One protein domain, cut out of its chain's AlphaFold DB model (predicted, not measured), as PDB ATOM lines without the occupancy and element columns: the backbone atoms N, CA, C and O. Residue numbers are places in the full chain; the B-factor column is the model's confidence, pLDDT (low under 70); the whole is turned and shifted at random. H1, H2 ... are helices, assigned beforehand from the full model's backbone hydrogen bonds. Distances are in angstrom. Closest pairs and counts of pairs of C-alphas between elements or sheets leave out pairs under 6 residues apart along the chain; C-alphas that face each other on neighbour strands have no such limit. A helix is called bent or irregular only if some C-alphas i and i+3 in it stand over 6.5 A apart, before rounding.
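Overview. This is residues 7 to 86 of the 90 residues of an uncharacterized protein of Candidatus Methyloumidiphilus alinensis (UniProt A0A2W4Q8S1). The longest helix, H2, crosses the short helix H1, which sits in the middle of the body between H2 and the helical hairpin of H3 and H4. H5 leads away from the body as an arm beyond the end of H4, and its residues 81 to 86 stick out free. The printed part has 80 residues with five named helices, H1 to H5 in order along the chain, and no named strand; the class is all helix. The whole is compact, with a radius of gyration of the C-alphas of 13.2 A, yet its outline is elongated, with spans of 45 by 27 by 18 A.

Along the chain. Find C-alpha 20 at (-2.043, -39.702, -3.356); from there H2, residues 20 to 33, runs 20.2 A to C-alpha 33. H2 is irregular: C-alphas 24 and 27 are 7.2 A apart. Before it, H1, residues 7 to 13, begins at C-alpha 7 at (0.897, -35.762, 9.228) and is 9.9 A long. After it come H3, residues 41 to 53, 18.0 A long, and H4, residues 59 to 71, 18.3 A long. H5, residues 75 to 86, runs 18.0 A to C-alpha 86 at (-1.737, -16.608, 35.545); it is irregular, but only just, with C-alphas 83 and 86 6.8 A apart.

Arrangement. Start at H2, which touches H1 about perpendicular, at 87 degrees; their closest C-alphas, of Arg 11 and Lys 26, are 5.1 A apart. H1 is close to H3 but not clearly touching it, the closest C-alphas being those of Ala 10 and Phe 47 at 7.4 A. It stands likewise to H4, with the C-alphas of Phe 13 and Val 65 closest at 7.0 A. H3 and H4 form a helical hairpin, at a shallow tilt of 27 degrees, opposite ways. They touch through residues 48 to 52 and 59 to 62 alone, with the C-alphas of Met 51 and Ile 62 closest at 6.8 A. H5 is close to H4 but not clearly touching it, about perpendicular at 89 degrees; their closest C-alphas, of Cys 70 and Leu 77, are 6.7 A apart. H2 is apart from H3, H4 and H5. In H1, H3 and H4 every O i to N i+4 pair is within hydrogen-bond range; in H2 8 of 10 are, and in H5 5 of 8.

Size, cuts and confidence. Look at Ala 20 and Pro 86 for the two C-alphas farthest apart, 45.2 A. The printed part has no cut and no long link. The links from H3 to H4 and from H4 to H5 are tight. The mean pLDDT of the printed part is 85.6, but residues 73 to 86 are under 70, and H5 has a mean of 48.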
ATOM      1  N   ASN A   7       1.473 -35.157  10.428       95.56
ATOM      2  CA  ASN A   7       0.897 -35.762   9.228       95.56
ATOM      3  C   ASN A   7      -0.629 -35.767   9.283       95.56
ATOM      4  O   ASN A   7      -1.275 -35.500   8.275       95.56
ATOM      5  N   VAL A   8      -1.229 -35.998  10.452       95.81
ATOM      6  CA  VAL A   8      -2.684 -35.863  10.616       95.81
ATOM      7  C   VAL A   8      -3.128 -34.433  10.290       95.81
ATOM      8  O   VAL A   8      -4.113 -34.254   9.570       95.81
ATOM      9  N   LEU A   9      -2.385 -33.416  10.747       95.75
ATOM     10  CA  LEU A   9      -2.667 -32.017  10.395       95.75
ATOM     11  C   LEU A   9      -2.493 -31.757   8.896       95.75
ATOM     12  O   LEU A   9      -3.373 -31.161   8.275       95.75
ATOM     13  N   ALA A  10      -1.410 -32.255   8.295       96.19
ATOM     14  CA  ALA A  10      -1.160 -32.108   6.866       96.19
ATOM     15  C   ALA A  10      -2.288 -32.725   6.027       96.19
ATOM     16  O   ALA A  10      -2.756 -32.109   5.079       96.19
ATOM     17  N   ARG A  11      -2.802 -33.899   6.415       95.94
ATOM     18  CA  ARG A  11      -3.857 -34.622   5.676       95.94
ATOM     19  C   ARG A  11      -5.196 -33.897   5.760       95.94
ATOM     20  O   ARG A  11      -6.031 -34.013   4.864       95.94
ATOM     21  N   PHE A  12      -5.400 -33.135   6.829       95.19
ATOM     22  CA  PHE A  12      -6.584 -32.313   7.010       95.19
ATOM     23  C   PHE A  12      -6.505 -30.992   6.230       95.19
ATOM     24  O   PHE A  12      -7.407 -30.690   5.445       95.19
ATOM     25  N   PHE A  13      -5.433 -30.220   6.428       95.12
ATOM     26  CA  PHE A  13      -5.313 -28.844   5.933       95.12
ATOM     27  C   PHE A  13      -4.718 -28.728   4.534       95.12
ATOM     28  O   PHE A  13      -5.130 -27.854   3.773       95.12
ATOM     29  N   ILE A  14      -3.756 -29.580   4.192       94.94
ATOM     30  CA  ILE A  14      -3.000 -29.462   2.949       94.94
ATOM     31  C   ILE A  14      -3.672 -30.298   1.869       94.94
ATOM     32  O   ILE A  14      -4.136 -31.417   2.096       94.94
ATOM     33  N   ASN A  15      -3.763 -29.719   0.678       91.62
ATOM     34  CA  ASN A  15      -4.181 -30.424  -0.518       91.62
ATOM     35  C   ASN A  15      -2.970 -30.560  -1.436       91.62
ATOM     36  O   ASN A  15      -2.762 -29.718  -2.305       91.62
ATOM     37  N   ASP A  16      -2.170 -31.590  -1.182       89.62
ATOM     38  CA  ASP A  16      -0.989 -31.917  -1.973       89.62
ATOM     39  C   ASP A  16      -1.390 -32.866  -3.120       89.62
ATOM     40  O   ASP A  16      -1.779 -34.006  -2.850       89.62
ATOM     41  N   PRO A  17      -1.373 -32.415  -4.389       87.56
ATOM     42  CA  PRO A  17      -1.728 -33.255  -5.531       87.56
ATOM     43  C   PRO A  17      -0.695 -34.355  -5.812       87.56
ATOM     44  O   PRO A  17      -1.041 -35.336  -6.475       87.56
ATOM     45  N   ASP A  18       0.534 -34.212  -5.313       89.56
ATOM     46  CA  ASP A  18       1.623 -35.166  -5.521       89.56
ATOM     47  C   ASP A  18       1.643 -36.268  -4.441       89.56
ATOM     48  O   ASP A  18       2.358 -37.264  -4.572       89.56
ATOM     49  N   ASP A  19       0.793 -36.151  -3.413       89.62
ATOM     50  CA  ASP A  19       0.616 -37.138  -2.345       89.62
ATOM     51  C   ASP A  19      -0.763 -37.819  -2.435       89.62
ATOM     52  O   ASP A  19      -1.754 -37.427  -1.811       89.62
ATOM     53  N   ALA A  20      -0.825 -38.904  -3.211       90.94
ATOM     54  CA  ALA A  20      -2.043 -39.702  -3.356       90.94
ATOM     55  C   ALA A  20      -2.533 -40.306  -2.023       90.94
ATOM     56  O   ALA A  20      -3.741 -40.468  -1.823       90.94
ATOM     57  N   GLU A  21      -1.619 -40.606  -1.094       91.44
ATOM     58  CA  GLU A  21      -1.968 -41.115   0.234       91.44
ATOM     59  C   GLU A  21      -2.642 -40.032   1.080       91.44
ATOM     60  O   GLU A  21      -3.577 -40.337   1.824       91.44
ATOM     61  N   ALA A  22      -2.250 -38.762   0.935       91.12
ATOM     62  CA  ALA A  22      -2.910 -37.653   1.623       91.12
ATOM     63  C   ALA A  22      -4.407 -37.592   1.289       91.12
ATOM     64  O   ALA A  22      -5.232 -37.463   2.196       91.12
ATOM     65  N   ALA A  23      -4.777 -37.758   0.015       89.88
ATOM     66  CA  ALA A  23      -6.179 -37.796  -0.399       89.88
ATOM     67  C   ALA A  23      -6.930 -38.997   0.201       89.88
ATOM     68  O   ALA A  23      -8.064 -38.859   0.668       89.88
ATOM     69  N   LEU A  24      -6.283 -40.163   0.229       93.75
ATOM     70  CA  LEU A  24      -6.847 -41.419   0.727       93.75
ATOM     71  C   LEU A  24      -7.074 -41.384   2.248       93.75
ATOM     72  O   LEU A  24      -8.083 -41.880   2.750       93.75
ATOM     73  N   GLN A  25      -6.166 -40.743   2.983       95.62
ATOM     74  CA  GLN A  25      -6.181 -40.658   4.445       95.62
ATOM     75  C   GLN A  25      -6.943 -39.438   4.983       95.62
ATOM     76  O   GLN A  25      -7.274 -39.393   6.171       95.62
ATOM     77  N   LYS A  26      -7.288 -38.463   4.132       94.81
ATOM     78  CA  LYS A  26      -8.034 -37.256   4.522       94.81
ATOM     79  C   LYS A  26      -9.321 -37.541   5.309       94.81
ATOM     80  O   LYS A  26      -9.519 -36.888   6.335       94.81
ATOM     81  N   PRO A  27     -10.172 -38.524   4.947       96.06
ATOM     82  CA  PRO A  27     -11.357 -38.848   5.744       96.06
ATOM     83  C   PRO A  27     -11.023 -39.284   7.179       96.06
ATOM     84  O   PRO A  27     -11.737 -38.926   8.115       96.06
ATOM     85  N   ALA A  28      -9.919 -40.013   7.372       95.25
ATOM     86  CA  ALA A  28      -9.467 -40.430   8.696       95.25
ATOM     87  C   ALA A  28      -8.945 -39.240   9.516       95.25
ATOM     88  O   ALA A  28      -9.251 -39.138  10.703       95.25
ATOM     89  N   ALA A  29      -8.227 -38.308   8.883       94.81
ATOM     90  CA  ALA A  29      -7.779 -37.074   9.526       94.81
ATOM     91  C   ALA A  29      -8.961 -36.185   9.950       94.81
ATOM     92  O   ALA A  29      -8.988 -35.689  11.076       94.81
ATOM     93  N   VAL A  30      -9.984 -36.052   9.095       93.94
ATOM     94  CA  VAL A  30     -11.237 -35.355   9.433       93.94
ATOM     95  C   VAL A  30     -11.912 -36.010  10.634       93.94
ATOM     96  O   VAL A  30     -12.276 -35.315  11.580       93.94
ATOM     97  N   ALA A  31     -12.038 -37.340  10.647       92.75
ATOM     98  CA  ALA A  31     -12.631 -38.057  11.772       92.75
ATOM     99  C   ALA A  31     -11.829 -37.878  13.076       92.75
ATOM    100  O   ALA A  31     -12.424 -37.735  14.144       92.75
ATOM    101  N   ALA A  32     -10.495 -37.853  12.993       90.94
ATOM    102  CA  ALA A  32      -9.618 -37.633  14.140       90.94
ATOM    103  C   ALA A  32      -9.774 -36.222  14.729       90.94
ATOM    104  O   ALA A  32      -9.871 -36.089  15.944       90.94
ATOM    105  N   LEU A  33      -9.847 -35.195  13.878       90.25
ATOM    106  CA  LEU A  33      -9.978 -33.788  14.281       90.25
ATOM    107  C   LEU A  33     -11.422 -33.355  14.581       90.25
ATOM    108  O   LEU A  33     -11.630 -32.253  15.078       90.25
ATOM    109  N   SER A  34     -12.411 -34.217  14.322       89.19
ATOM    110  CA  SER A  34     -13.818 -34.013  14.716       89.19
ATOM    111  C   SER A  34     -14.096 -34.373  16.183       89.19
ATOM    112  O   SER A  34     -15.239 -34.321  16.631       89.19
ATOM    113  N   GLN A  35     -13.077 -34.803  16.930       84.19
ATOM    114  CA  GLN A  35     -13.141 -35.103  18.360       84.19
ATOM    115  C   GLN A  35     -12.079 -34.270  19.083       84.19
ATOM    116  O   GLN A  35     -11.049 -33.991  18.472       84.19
ATOM    117  N   PRO A  36     -12.250 -33.963  20.382       84.19
ATOM    118  CA  PRO A  36     -11.215 -33.290  21.155       84.19
ATOM    119  C   PRO A  36      -9.893 -34.067  21.122       84.19
ATOM    120  O   PRO A  36      -9.787 -35.185  21.647       84.19
ATOM    121  N   VAL A  37      -8.870 -33.464  20.520       87.06
ATOM    122  CA  VAL A  37      -7.510 -34.014  20.453       87.06
ATOM    123  C   VAL A  37      -6.476 -33.060  21.028       87.06
ATOM    124  O   VAL A  37      -6.648 -31.842  21.064       87.06
ATOM    125  N   PHE A  38      -5.366 -33.641  21.474       87.88
ATOM    126  CA  PHE A  38      -4.176 -32.913  21.873       87.88
ATOM    127  C   PHE A  38      -3.258 -32.648  20.689       87.88
ATOM    128  O   PHE A  38      -2.828 -33.582  20.016       87.88
ATOM    129  N   VAL A  39      -2.930 -31.376  20.470       90.38
ATOM    130  CA  VAL A  39      -1.925 -30.949  19.496       90.38
ATOM    131  C   VAL A  39      -0.716 -30.434  20.279       90.38
ATOM    132  O   VAL A  39      -0.796 -29.362  20.882       90.38
ATOM    133  N   PRO A  40       0.396 -31.186  20.333       90.62
ATOM    134  CA  PRO A  40       1.620 -30.705  20.960       90.62
ATOM    135  C   PRO A  40       2.125 -29.416  20.297       90.62
ATOM    136  O   PRO A  40       2.027 -29.247  19.079       90.62
ATOM    137  N   ILE A  41       2.758 -28.527  21.069       89.19
ATOM    138  CA  ILE A  41       3.348 -27.310  20.488       89.19
ATOM    139  C   ILE A  41       4.457 -27.632  19.479       89.19
ATOM    140  O   ILE A  41       4.582 -26.954  18.468       89.19
ATOM    141  N   THR A  42       5.204 -28.718  19.689       94.50
ATOM    142  CA  THR A  42       6.215 -29.190  18.733       94.50
ATOM    143  C   THR A  42       5.601 -29.627  17.405       94.50
ATOM    144  O   THR A  42       6.179 -29.336  16.369       94.50
ATOM    145  N   VAL A  43       4.414 -30.243  17.424       95.88
ATOM    146  CA  VAL A  43       3.652 -30.592  16.209       95.88
ATOM    147  C   VAL A  43       3.182 -29.329  15.489       95.88
ATOM    148  O   VAL A  43       3.235 -29.255  14.270       95.88
ATOM    149  N   THR A  44       2.785 -28.294  16.233       94.19
ATOM    150  CA  THR A  44       2.406 -26.995  15.645       94.19
ATOM    151  C   THR A  44       3.602 -26.320  14.962       94.19
ATOM    152  O   THR A  44       3.469 -25.814  13.852       94.19
ATOM    153  N   LEU A  45       4.778 -26.343  15.602       96.12
ATOM    154  CA  LEU A  45       6.019 -25.782  15.054       96.12
ATOM    155  C   LEU A  45       6.524 -26.562  13.836       96.12
ATOM    156  O   LEU A  45       6.911 -25.961  12.843       96.12
ATOM    157  N   GLU A  46       6.502 -27.894  13.893       98.00
ATOM    158  CA  GLU A  46       6.872 -28.737  12.754       98.00
ATOM    159  C   GLU A  46       5.912 -28.527  11.580       98.00
ATOM    160  O   GLU A  46       6.341 -28.465  10.429       98.00
ATOM    161  N   PHE A  47       4.619 -28.355  11.864       97.69
ATOM    162  CA  PHE A  47       3.633 -28.080  10.832       97.69
ATOM    163  C   PHE A  47       3.845 -26.710  10.174       97.69
ATOM    164  O   PHE A  47       3.772 -26.620   8.952       97.69
ATOM    165  N   GLU A  48       4.171 -25.663  10.947       97.44
ATOM    166  CA  GLU A  48       4.591 -24.361  10.400       97.44
ATOM    167  C   GLU A  48       5.797 -24.516   9.476       97.44
ATOM    168  O   GLU A  48       5.751 -24.094   8.319       97.44
ATOM    169  N   TRP A  49       6.832 -25.193   9.973       97.94
ATOM    170  CA  TRP A  49       8.070 -25.412   9.242       97.94
ATOM    171  C   TRP A  49       7.827 -26.163   7.927       97.94
ATOM    172  O   TRP A  49       8.357 -25.774   6.888       97.94
ATOM    173  N   GLY A  50       6.976 -27.195   7.946       97.19
ATOM    174  CA  GLY A  50       6.577 -27.941   6.753       97.19
ATOM    175  C   GLY A  50       5.766 -27.096   5.770       97.19
ATOM    176  O   GLY A  50       6.053 -27.102   4.576       97.19
ATOM    177  N   MET A  51       4.787 -26.323   6.249       97.81
ATOM    178  CA  MET A  51       3.996 -25.425   5.396       97.81
ATOM    179  C   MET A  51       4.852 -24.360   4.716       97.81
ATOM    180  O   MET A  51       4.655 -24.091   3.537       97.81
ATOM    181  N   HIS A  52       5.801 -23.772   5.444       97.25
ATOM    182  CA  HIS A  52       6.667 -22.725   4.918       97.25
ATOM    183  C   HIS A  52       7.782 -23.275   4.019       97.25
ATOM    184  O   HIS A  52       8.068 -22.699   2.976       97.25
ATOM    185  N   GLY A  53       8.445 -24.360   4.426       95.88
ATOM    186  CA  GLY A  53       9.643 -24.865   3.755       95.88
ATOM    187  C   GLY A  53       9.387 -25.934   2.695       95.88
ATOM    188  O   GLY A  53      10.073 -25.944   1.682       95.88
ATOM    189  N   PHE A  54       8.439 -26.844   2.932       94.38
ATOM    190  CA  PHE A  54       8.170 -27.965   2.026       94.38
ATOM    191  C   PHE A  54       7.019 -27.662   1.069       94.38
ATOM    192  O   PHE A  54       7.164 -27.828  -0.135       94.38
ATOM    193  N   TYR A  55       5.891 -27.179   1.597       94.94
ATOM    194  CA  TYR A  55       4.731 -26.810   0.777       94.94
ATOM    195  C   TYR A  55       4.806 -25.377   0.227       94.94
ATOM    196  O   TYR A  55       3.922 -24.976  -0.526       94.94
ATOM    197  N   GLU A  56       5.826 -24.609   0.630       96.25
ATOM    198  CA  GLU A  56       6.095 -23.233   0.185       96.25
ATOM    199  C   GLU A  56       4.857 -22.313   0.225       96.25
ATOM    200  O   GLU A  56       4.670 -21.430  -0.618       96.25
ATOM    201  N   LEU A  57       3.983 -22.513   1.219       97.19
ATOM    202  CA  LEU A  57       2.749 -21.750   1.340       97.19
ATOM    203  C   LEU A  57       3.042 -20.277   1.659       97.19
ATOM    204  O   LEU A  57       3.886 -19.971   2.509       97.19
ATOM    205  N   PRO A  58       2.289 -19.333   1.066       97.50
ATOM    206  CA  PRO A  58       2.356 -17.937   1.461       97.50
ATOM    207  C   PRO A  58       2.038 -17.767   2.948       97.50
ATOM    208  O   PRO A  58       1.119 -18.389   3.484       97.50
ATOM    209  N   ARG A  59       2.722 -16.829   3.612       97.25
ATOM    210  CA  ARG A  59       2.506 -16.528   5.039       97.25
ATOM    211  C   ARG A  59       1.035 -16.269   5.397       97.25
ATOM    212  O   ARG A  59       0.600 -16.653   6.477       97.25
ATOM    213  N   ALA A  60       0.278 -15.642   4.496       97.56
ATOM    214  CA  ALA A  60      -1.149 -15.387   4.687       97.56
ATOM    215  C   ALA A  60      -1.982 -16.680   4.751       97.56
ATOM    216  O   ALA A  60      -2.947 -16.755   5.509       97.56
ATOM    217  N   ASP A  61      -1.608 -17.714   3.996       97.31
ATOM    218  CA  ASP A  61      -2.296 -19.003   4.039       97.31
ATOM    219  C   ASP A  61      -1.910 -19.790   5.295       97.31
ATOM    220  O   ASP A  61      -2.785 -20.360   5.944       97.31
ATOM    221  N   ILE A  62      -0.643 -19.722   5.717       97.38
ATOM    222  CA  ILE A  62      -0.178 -20.288   6.997       97.38
ATOM    223  C   ILE A  62      -0.950 -19.678   8.178       97.38
ATOM    224  O   ILE A  62      -1.423 -20.397   9.058       97.38
ATOM    225  N   GLU A  63      -1.135 -18.354   8.182       96.38
ATOM    226  CA  GLU A  63      -1.935 -17.661   9.196       96.38
ATOM    227  C   GLU A  63      -3.378 -18.184   9.228       96.38
ATOM    228  O   GLU A  63      -3.899 -18.508  10.296       96.38
ATOM    229  N   ARG A  64      -4.017 -18.335   8.061       95.88
ATOM    230  CA  ARG A  64      -5.382 -18.876   7.961       95.88
ATOM    231  C   ARG A  64      -5.474 -20.306   8.479       95.88
ATOM    232  O   ARG A  64      -6.460 -20.634   9.138       95.88
ATOM    233  N   VAL A  65      -4.466 -21.137   8.215       95.56
ATOM    234  CA  VAL A  65      -4.397 -22.504   8.744       95.56
ATOM    235  C   VAL A  65      -4.318 -22.491  10.270       95.56
ATOM    236  O   VAL A  65      -5.092 -23.199  10.912       95.56
ATOM    237  N   PHE A  66      -3.469 -21.656  10.876       94.06
ATOM    238  CA  PHE A  66      -3.393 -21.587  12.340       94.06
ATOM    239  C   PHE A  66      -4.633 -20.983  12.989       94.06
ATOM    240  O   PHE A  66      -5.063 -21.471  14.032       94.06
ATOM    241  N   LEU A  67      -5.259 -19.981  12.370       92.31
ATOM    242  CA  LEU A  67      -6.544 -19.462  12.837       92.31
ATOM    243  C   LEU A  67      -7.626 -20.546  12.803       92.31
ATOM    244  O   LEU A  67      -8.381 -20.686  13.763       92.31
ATOM    245  N   ALA A  68      -7.671 -21.349  11.736       91.50
ATOM    246  CA  ALA A  68      -8.586 -22.480  11.645       91.50
ATOM    247  C   ALA A  68      -8.273 -23.554  12.699       91.50
ATOM    248  O   ALA A  68      -9.193 -24.031  13.355       91.50
ATOM    249  N   LEU A  69      -6.996 -23.888  12.917       89.56
ATOM    250  CA  LEU A  69      -6.561 -24.851  13.935       89.56
ATOM    251  C   LEU A  69      -6.948 -24.404  15.355       89.56
ATOM    252  O   LEU A  69      -7.459 -25.213  16.126       89.56
ATOM    253  N   CYS A  70      -6.756 -23.123  15.685       85.44
ATOM    254  CA  CYS A  70      -7.170 -22.527  16.960       85.44
ATOM    255  C   CYS A  70      -8.694 -22.429  17.119       85.44
ATOM    256  O   CYS A  70      -9.182 -22.373  18.244       85.44
ATOM    257  N   GLY A  71      -9.433 -22.373  16.007       82.88
ATOM    258  CA  GLY A  71     -10.893 -22.345  15.985       82.88
ATOM    259  C   GLY A  71     -11.553 -23.723  16.084       82.88
ATOM    260  O   GLY A  71     -12.765 -23.787  16.280       82.88
ATOM    261  N   LEU A  72     -10.796 -24.820  15.958       77.69
ATOM    262  CA  LEU A  72     -11.320 -26.154  16.244       77.69
ATOM    263  C   LEU A  72     -11.613 -26.265  17.744       77.69
ATOM    264  O   LEU A  72     -10.790 -25.868  18.568       77.69
ATOM    265  N   GLU A  73     -12.758 -26.853  18.100       63.03
ATOM    266  CA  GLU A  73     -13.125 -27.208  19.478       63.03
ATOM    267  C   GLU A  73     -12.241 -28.363  19.992       63.03
ATOM    268  O   GLU A  73     -12.684 -29.479  20.250       63.03
ATOM    269  N   ASN A  74     -10.940 -28.106  20.092       60.19
ATOM    270  CA  ASN A  74      -9.936 -29.000  20.631       60.19
ATOM    271  C   ASN A  74      -9.423 -28.373  21.922       60.19
ATOM    272  O   ASN A  74      -8.692 -27.381  21.900       60.19
ATOM    273  N   ASP A  75      -9.788 -28.968  23.059       48.88
ATOM    274  CA  ASP A  75      -9.461 -28.472  24.402       48.88
ATOM    275  C   ASP A  75      -7.957 -28.175  24.614       48.88
ATOM    276  O   ASP A  75      -7.572 -27.435  25.514       48.88
ATOM    277  N   ALA A  76      -7.072 -28.717  23.781       50.78
ATOM    278  CA  ALA A  76      -5.633 -28.726  23.989       50.78
ATOM    279  C   ALA A  76      -4.861 -27.436  23.686       50.78
ATOM    280  O   ALA A  76      -3.937 -27.126  24.441       50.78
ATOM    281  N   LEU A  77      -5.205 -26.677  22.637       49.88
ATOM    282  CA  LEU A  77      -4.528 -25.390  22.382       49.88
ATOM    283  C   LEU A  77      -4.851 -24.392  23.502       49.88
ATOM    284  O   LEU A  77      -3.990 -23.641  23.966       49.88
ATOM    285  N   LEU A  78      -6.081 -24.465  24.011       48.59
ATOM    286  CA  LEU A  78      -6.557 -23.628  25.099       48.59
ATOM    287  C   LEU A  78      -6.037 -24.070  26.470       48.59
ATOM    288  O   LEU A  78      -5.803 -23.197  27.296       48.59
ATOM    289  N   ILE A  79      -5.800 -25.360  26.743       50.44
ATOM    290  CA  ILE A  79      -5.314 -25.791  28.068       50.44
ATOM    291  C   ILE A  79      -3.940 -25.184  28.394       50.44
ATOM    292  O   ILE A  79      -3.773 -24.690  29.506       50.44
ATOM    293  N   TRP A  80      -2.989 -25.117  27.451       46.09
ATOM    294  CA  TRP A  80      -1.678 -24.526  27.755       46.09
ATOM    295  C   TRP A  80      -1.719 -22.994  27.848       46.09
ATOM    296  O   TRP A  80      -1.174 -22.441  28.803       46.09
ATOM    297  N   MET A  81      -2.417 -22.287  26.948       45.38
ATOM    298  CA  MET A  81      -2.538 -20.820  27.047       45.38
ATOM    299  C   MET A  81      -3.349 -20.391  28.280       45.38
ATOM    300  O   MET A  81      -2.976 -19.444  28.968       45.38
ATOM    301  N   ARG A  82      -4.415 -21.121  28.628       45.97
ATOM    302  CA  ARG A  82      -5.268 -20.832  29.792       45.97
ATOM    303  C   ARG A  82      -4.600 -21.185  31.124       45.97
ATOM    304  O   ARG A  82      -4.871 -20.512  32.113       45.97
ATOM    305  N   GLN A  83      -3.726 -22.196  31.166       45.25
ATOM    306  CA  GLN A  83      -2.948 -22.545  32.366       45.25
ATOM    307  C   GLN A  83      -1.646 -21.740  32.516       45.25
ATOM    308  O   GLN A  83      -1.150 -21.630  33.632       45.25
ATOM    309  N   SER A  84      -1.119 -21.145  31.437       47.19
ATOM    310  CA  SER A  84       0.129 -20.355  31.461       47.19
ATOM    311  C   SER A  84      -0.082 -18.841  31.623       47.19
ATOM    312  O   SER A  84       0.859 -18.125  31.959       47.19
ATOM    313  N   LEU A  85      -1.308 -18.330  31.444       48.62
ATOM    314  CA  LEU A  85      -1.647 -16.914  31.656       48.62
ATOM    315  C   LEU A  85      -1.575 -16.390  33.113       48.62
ATOM    316  O   LEU A  85      -1.274 -15.208  33.267       48.62
ATOM    317  N   PRO A  86      -1.793 -17.171  34.195       47.22
ATOM    318  CA  PRO A  86      -1.737 -16.608  35.545       47.22
ATOM    319  C   PRO A  86      -0.310 -16.381  36.078       47.22
ATOM    320  O   PRO A  86      -0.166 -15.854  37.174       47.22
TER     321      PRO A  86